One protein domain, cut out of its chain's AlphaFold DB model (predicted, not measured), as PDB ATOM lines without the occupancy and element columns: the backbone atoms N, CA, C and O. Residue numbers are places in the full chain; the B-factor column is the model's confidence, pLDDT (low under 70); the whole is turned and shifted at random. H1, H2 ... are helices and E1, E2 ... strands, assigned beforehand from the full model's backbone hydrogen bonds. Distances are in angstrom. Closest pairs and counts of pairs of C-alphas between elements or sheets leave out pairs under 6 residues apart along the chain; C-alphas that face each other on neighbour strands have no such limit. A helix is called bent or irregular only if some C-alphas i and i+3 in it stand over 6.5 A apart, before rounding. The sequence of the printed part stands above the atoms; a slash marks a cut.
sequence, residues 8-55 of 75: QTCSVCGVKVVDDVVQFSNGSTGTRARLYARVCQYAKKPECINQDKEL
ATOM      1  N   GLN A   8     -13.622   0.505  23.153       94.94
ATOM      2  CA  GLN A   8     -12.308   0.024  22.734       94.94
ATOM      3  C   GLN A   8     -11.477   1.186  22.193       94.94
ATOM      4  O   GLN A   8     -11.950   1.960  21.365       94.94
ATOM      5  N   THR A   9     -10.221   1.299  22.628       96.56
ATOM      6  CA  THR A   9      -9.260   2.254  22.058       96.56
ATOM      7  C   THR A   9      -8.216   1.502  21.254       96.56
ATOM      8  O   THR A   9      -7.607   0.549  21.739       96.56
ATOM      9  N   CYS A  10      -7.984   1.935  20.020       95.56
ATOM     10  CA  CYS A  10      -6.987   1.319  19.168       95.56
ATOM     11  C   CYS A  10      -5.575   1.695  19.627       95.56
ATOM     12  O   CYS A  10      -5.195   2.861  19.556       95.56
ATOM     13  N   SER A  11      -4.757   0.717  20.013       95.62
ATOM     14  CA  SER A  11      -3.351   0.946  20.386       95.62
ATOM     15  C   SER A  11      -2.467   1.388  19.211       95.62
ATOM     16  O   SER A  11      -1.389   1.936  19.426       95.62
ATOM     17  N   VAL A  12      -2.915   1.169  17.969       95.88
ATOM     18  CA  VAL A  12      -2.177   1.546  16.756       95.88
ATOM     19  C   VAL A  12      -2.426   2.996  16.349       95.88
ATOM     20  O   VAL A  12      -1.476   3.693  16.007       95.88
ATOM     21  N   CYS A  13      -3.686   3.445  16.351       93.94
ATOM     22  CA  CYS A  13      -4.057   4.769  15.836       93.94
ATOM     23  C   CYS A  13      -4.690   5.713  16.868       93.94
ATOM     24  O   CYS A  13      -4.982   6.858  16.535       93.94
ATOM     25  N   GLY A  14      -4.928   5.255  18.098       94.19
ATOM     26  CA  GLY A  14      -5.501   6.057  19.185       94.19
ATOM     27  C   GLY A  14      -6.999   6.353  19.064       94.19
ATOM     28  O   GLY A  14      -7.562   6.975  19.960       94.19
ATOM     29  N   VAL A  15      -7.662   5.918  17.988       95.88
ATOM     30  CA  VAL A  15      -9.105   6.119  17.794       95.88
ATOM     31  C   VAL A  15      -9.906   5.234  18.747       95.88
ATOM     32  O   VAL A  15      -9.569   4.063  18.945       95.88
ATOM     33  N   LYS A  16     -10.986   5.787  19.304       97.25
ATOM     34  CA  LYS A  16     -11.900   5.095  20.216       97.25
ATOM     35  C   LYS A  16     -13.192   4.689  19.500       97.25
ATOM     36  O   LYS A  16     -13.705   5.450  18.685       97.25
ATOM     37  N   VAL A  17     -13.721   3.511  19.815       96.19
ATOM     38  CA  VAL A  17     -15.038   3.020  19.380       96.19
ATOM     39  C   VAL A  17     -15.886   2.774  20.624       96.19
ATOM     40  O   VAL A  17     -15.438   2.058  21.517       96.19
ATOM     41  N   VAL A  18     -17.072   3.383  20.691       95.88
ATOM     42  CA  VAL A  18     -18.033   3.262  21.803       95.88
ATOM     43  C   VAL A  18     -19.390   2.883  21.224       95.88
ATOM     44  O   VAL A  18     -19.970   3.701  20.516       95.88
ATOM     45  N   ASP A  19     -19.874   1.669  21.488       91.31
ATOM     46  CA  ASP A  19     -21.162   1.168  20.965       91.31
ATOM     47  C   ASP A  19     -21.324   1.431  19.442       91.31
ATOM     48  O   ASP A  19     -22.337   1.947  18.982       91.31
ATOM     49  N   ASP A  20     -20.261   1.150  18.673       89.88
ATOM     50  CA  ASP A  20     -20.089   1.391  17.221       89.88
ATOM     51  C   ASP A  20     -19.937   2.844  16.742       89.88
ATOM     52  O   ASP A  20     -19.637   3.088  15.568       89.88
ATOM     53  N   VAL A  21     -19.998   3.820  17.647       95.69
ATOM     54  CA  VAL A  21     -19.645   5.210  17.347       95.69
ATOM     55  C   VAL A  21     -18.132   5.389  17.411       95.69
ATOM     56  O   VAL A  21     -17.502   5.178  18.451       95.69
ATOM     57  N   VAL A  22     -17.531   5.839  16.309       97.44
ATOM     58  CA  VAL A  22     -16.098   6.142  16.241       97.44
ATOM     59  C   VAL A  22     -15.835   7.572  16.705       97.44
ATOM     60  O   VAL A  22     -16.377   8.526  16.148       97.44
ATOM     61  N   GLN A  23     -14.945   7.732  17.679       97.31
ATOM     62  CA  GLN A  23     -14.446   9.016  18.165       97.31
ATOM     63  C   GLN A  23     -13.009   9.232  17.681       97.31
ATOM     64  O   GLN A  23     -12.058   8.629  18.190       97.31
ATOM     65  N   PHE A  24     -12.854  10.095  16.677       94.75
ATOM     66  CA  PHE A  24     -11.545  10.549  16.213       94.75
ATOM     67  C   PHE A  24     -10.927  11.532  17.213       94.75
ATOM     68  O   PHE A  24     -11.634  12.188  17.973       94.75
ATOM     69  N   SER A  25      -9.601  11.677  17.183       89.06
ATOM     70  CA  SER A  25      -8.901  12.629  18.056       89.06
ATOM     71  C   SER A  25      -9.252  14.092  17.757       89.06
ATOM     72  O   SER A  25      -9.066  14.950  18.610       89.06
ATOM     73  N   ASN A  26      -9.724  14.378  16.538       86.88
ATOM     74  CA  ASN A  26     -10.172  15.689  16.086       86.88
ATOM     75  C   ASN A  26     -11.363  15.531  15.131       86.88
ATOM     76  O   ASN A  26     -11.393  14.597  14.328       86.88
ATOM     77  N   GLY A  27     -12.286  16.495  15.158       86.94
ATOM     78  CA  GLY A  27     -13.450  16.531  14.270       86.94
ATOM     79  C   GLY A  27     -14.680  15.820  14.838       86.94
ATOM     80  O   GLY A  27     -14.776  15.569  16.037       86.94
ATOM     81  N   SER A  28     -15.653  15.550  13.968       92.38
ATOM     82  CA  SER A  28     -16.890  14.863  14.338       92.38
ATOM     83  C   SER A  28     -16.678  13.364  14.555       92.38
ATOM     84  O   SER A  28     -15.715  12.766  14.069       92.38
ATOM     85  N   THR A  29     -17.621  12.748  15.268       96.69
ATOM     86  CA  THR A  29     -17.729  11.290  15.324       96.69
ATOM     87  C   THR A  29     -17.984  10.709  13.931       96.69
ATOM     88  O   THR A  29     -18.367  11.408  12.986       96.69
ATOM     89  N   GLY A  30     -17.742   9.411  13.777       95.81
ATOM     90  CA  GLY A  30     -17.965   8.723  12.516       95.81
ATOM     91  C   GLY A  30     -18.301   7.252  12.680       95.81
ATOM     92  O   GLY A  30     -18.622   6.777  13.768       95.81
ATOM     93  N   THR A  31     -18.212   6.550  11.560       97.12
ATOM     94  CA  THR A  31     -18.511   5.128  11.412       97.12
ATOM     95  C   THR A  31     -17.225   4.306  11.334       97.12
ATOM     96  O   THR A  31     -16.129   4.833  11.097       97.12
ATOM     97  N   ARG A  32     -17.361   2.985  11.478       96.94
ATOM     98  CA  ARG A  32     -16.269   2.038  11.220       96.94
ATOM     99  C   ARG A  32     -15.786   2.085   9.767       96.94
ATOM    100  O   ARG A  32     -14.577   2.004   9.551       96.94
ATOM    101  N   ALA A  33     -16.677   2.316   8.802       97.56
ATOM    102  CA  ALA A  33     -16.323   2.548   7.401       97.56
ATOM    103  C   ALA A  33     -15.384   3.756   7.238       97.56
ATOM    104  O   ALA A  33     -14.276   3.614   6.713       97.56
ATOM    105  N   ARG A  34     -15.732   4.913   7.819       96.75
ATOM    106  CA  ARG A  34     -14.869   6.107   7.846       96.75
ATOM    107  C   ARG A  34     -13.528   5.858   8.534       96.75
ATOM    108  O   ARG A  34     -12.493   6.321   8.051       96.75
ATOM    109  N   LEU A  35     -13.514   5.133   9.654       96.38
ATOM    110  CA  LEU A  35     -12.270   4.780  10.345       96.38
ATOM    111  C   LEU A  35     -11.353   3.924   9.468       96.38
ATOM    112  O   LEU A  35     -10.144   4.168   9.397       96.38
ATOM    113  N   TYR A  36     -11.920   2.928   8.793       96.31
ATOM    114  CA  TYR A  36     -11.175   2.093   7.865       96.31
ATOM    115  C   TYR A  36     -10.632   2.926   6.701       96.31
ATOM    116  O   TYR A  36      -9.416   2.951   6.502       96.31
ATOM    117  N   ALA A  37     -11.504   3.683   6.028       95.81
ATOM    118  CA  ALA A  37     -11.195   4.486   4.849       95.81
ATOM    119  C   ALA A  37     -10.118   5.557   5.090       95.81
ATOM    120  O   ALA A  37      -9.368   5.904   4.179       95.81
ATOM    121  N   ARG A  38     -10.003   6.089   6.310       93.81
ATOM    122  CA  ARG A  38      -9.040   7.162   6.611       93.81
ATOM    123  C   ARG A  38      -7.790   6.692   7.338       93.81
ATOM    124  O   ARG A  38      -6.767   7.360   7.235       93.81
ATOM    125  N   VAL A  39      -7.863   5.592   8.090       94.38
ATOM    126  CA  VAL A  39      -6.817   5.247   9.065       94.38
ATOM    127  C   VAL A  39      -6.428   3.773   9.011       94.38
ATOM    128  O   VAL A  39      -5.304   3.461   8.615       94.38
ATOM    129  N   CYS A  40      -7.313   2.851   9.410       94.38
ATOM    130  CA  CYS A  40      -6.897   1.459   9.636       94.38
ATOM    131  C   CYS A  40      -6.496   0.726   8.344       94.38
ATOM    132  O   CYS A  40      -5.662  -0.176   8.427       94.38
ATOM    133  N   GLN A  41      -6.985   1.131   7.162       94.00
ATOM    134  CA  GLN A  41      -6.498   0.557   5.899       94.00
ATOM    135  C   GLN A  41      -5.016   0.884   5.630       94.00
ATOM    136  O   GLN A  41      -4.294   0.092   5.026       94.00
ATOM    137  N   TYR A  42      -4.537   2.035   6.117       93.06
ATOM    138  CA  TYR A  42      -3.172   2.520   5.895       93.06
ATOM    139  C   TYR A  42      -2.212   2.166   7.029       93.06
ATOM    140  O   TYR A  42      -1.001   2.145   6.815       93.06
ATOM    141  N   ALA A  43      -2.736   1.857   8.219       90.38
ATOM    142  CA  ALA A  43      -1.931   1.502   9.381       90.38
ATOM    143  C   ALA A  43      -1.047   0.264   9.144       90.38
ATOM    144  O   ALA A  43       0.007   0.161   9.764       90.38
ATOM    145  N   LYS A  44      -1.464  -0.657   8.253       85.38
ATOM    146  CA  LYS A  44      -0.738  -1.890   7.877       85.38
ATOM    147  C   LYS A  44      -0.216  -2.685   9.087       85.38
ATOM    148  O   LYS A  44       0.852  -3.288   9.031       85.38
ATOM    149  N   LYS A  45      -0.977  -2.669  10.184       90.56
ATOM    150  CA  LYS A  45      -0.678  -3.357  11.442       90.56
ATOM    151  C   LYS A  45      -1.880  -4.208  11.850       90.56
ATOM    152  O   LYS A  45      -2.979  -3.647  11.936       90.56
ATOM    153  N   PRO A  46      -1.706  -5.520  12.090       89.94
ATOM    154  CA  PRO A  46      -2.807  -6.409  12.460       89.94
ATOM    155  C   PRO A  46      -3.460  -6.021  13.796       89.94
ATOM    156  O   PRO A  46      -4.603  -6.383  14.043       89.94
ATOM    157  N   GLU A  47      -2.776  -5.237  14.632       93.62
ATOM    158  CA  GLU A  47      -3.281  -4.743  15.914       93.62
ATOM    159  C   GLU A  47      -4.248  -3.545  15.778       93.62
ATOM    160  O   GLU A  47      -4.764  -3.050  16.783       93.62
ATOM    161  N   CYS A  48      -4.515  -3.037  14.562       95.38
ATOM    162  CA  CYS A  48      -5.573  -2.038  14.366       95.38
ATOM    163  C   CYS A  48      -6.930  -2.695  14.644       95.38
ATOM    164  O   CYS A  48      -7.279  -3.680  14.007       95.38
ATOM    165  N   ILE A  49      -7.733  -2.134  15.549       94.88
ATOM    166  CA  ILE A  49      -8.971  -2.791  16.018       94.88
ATOM    167  C   ILE A  49     -10.091  -2.821  14.964       94.88
ATOM    168  O   ILE A  49     -11.105  -3.483  15.152       94.88
ATOM    169  N   ASN A  50      -9.938  -2.075  13.867       95.50
ATOM    170  CA  ASN A  50     -10.951  -1.922  12.826       95.50
ATOM    171  C   ASN A  50     -10.499  -2.603  11.523       95.50
ATOM    172  O   ASN A  50     -10.171  -1.926  10.548       95.50
ATOM    173  N   GLN A  51     -10.406  -3.937  11.563       93.25
ATOM    174  CA  GLN A  51      -9.981  -4.807  10.447       93.25
ATOM    175  C   GLN A  51     -11.050  -5.838  10.042       93.25
ATOM    176  O   GLN A  51     -10.962  -6.410   8.957       93.25
ATOM    177  N   ASP A  52     -12.051  -6.078  10.892       93.75
ATOM    178  CA  ASP A  52     -13.146  -7.003  10.603       93.75
ATOM    179  C   ASP A  52     -14.086  -6.410   9.545       93.75
ATOM    180  O   ASP A  52     -14.723  -5.381   9.775       93.75
ATOM    181  N   LYS A  53     -14.169  -7.065   8.382       94.25
ATOM    182  CA  LYS A  53     -14.964  -6.596   7.242       94.25
ATOM    183  C   LYS A  53     -16.461  -6.542   7.545       94.25
ATOM    184  O   LYS A  53     -17.129  -5.658   7.019       94.25
ATOM    185  N   GLU A  54     -16.976  -7.444   8.378       95.38
ATOM    186  CA  GLU A  54     -18.401  -7.471   8.725       95.38
ATOM    187  C   GLU A  54     -18.760  -6.277   9.614       95.38
ATOM    188  O   GLU A  54     -19.782  -5.631   9.396       95.38
ATOM    189  N   LEU A  55     -17.877  -5.921  10.553       93.56
ATOM    190  CA  LEU A  55     -18.050  -4.745  11.409       93.56
ATOM    191  C   LEU A  55     -17.774  -3.427  10.672       93.56
ATOM    192  O   LEU A  55     -18.368  -2.404  11.003       93.56
TER     193      LEU A  55
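AT A GLANCE: This is residues 8 to 55 of the 75 residues of an uncharacterized protein of Leptolyngbyaceae cyanobacterium CCMR0081 (UniProt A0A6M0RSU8). This is a small fold with little regular structure: a short two-strand hairpin, E1 and E2, with one helix, H1, whose first end comes near E2, and loops making up the rest. After H1, residues 44 to 55 fold back with no named element. The printed part has 48 residues, with E1, E2 and H1 in that order; the sheet is antiparallel and the class mixed, with 18 residues in named elements. It is compact and rounded, with a radius of gyration of the C-alphas of 9.5 A and spans of 24 by 21 by 18 A.

IN THESE COORDINATES: E1, residues 16 to 18, begins at C-alpha (-11.900, 5.095, 20.216). E2 is residues 21 to 23. H1, residues 32 to 43, measures 14.5 A and ends at C-alpha (-1.931, 1.502, 9.381); it is irregular, with C-alphas 38 and 41 7.1 A apart.

HOW THE PARTS SIT: Residues 8 to 9 pair antiparallel with residues 16 to 17 of E1. E1 and E2 form a hairpin at 151 degrees, with N 23 and O 16 2.8 A apart, within hydrogen-bond range. The closest C-alphas of E2 and H1, Val 22 and Arg 32, are 6.5 A apart. E1 and H1 are only just apart, at 8.3 A. In H1, 5 of 8 O i to N i+4 pairs and 5 of 9 O i to N i+3 pairs are within range.

THE WHOLE: The farthest C-alphas, Asn 26 and Glu 54, are 25.7 A apart. The printed part has no cut, no link is long, and no printed residue is under 70 in pLDDT.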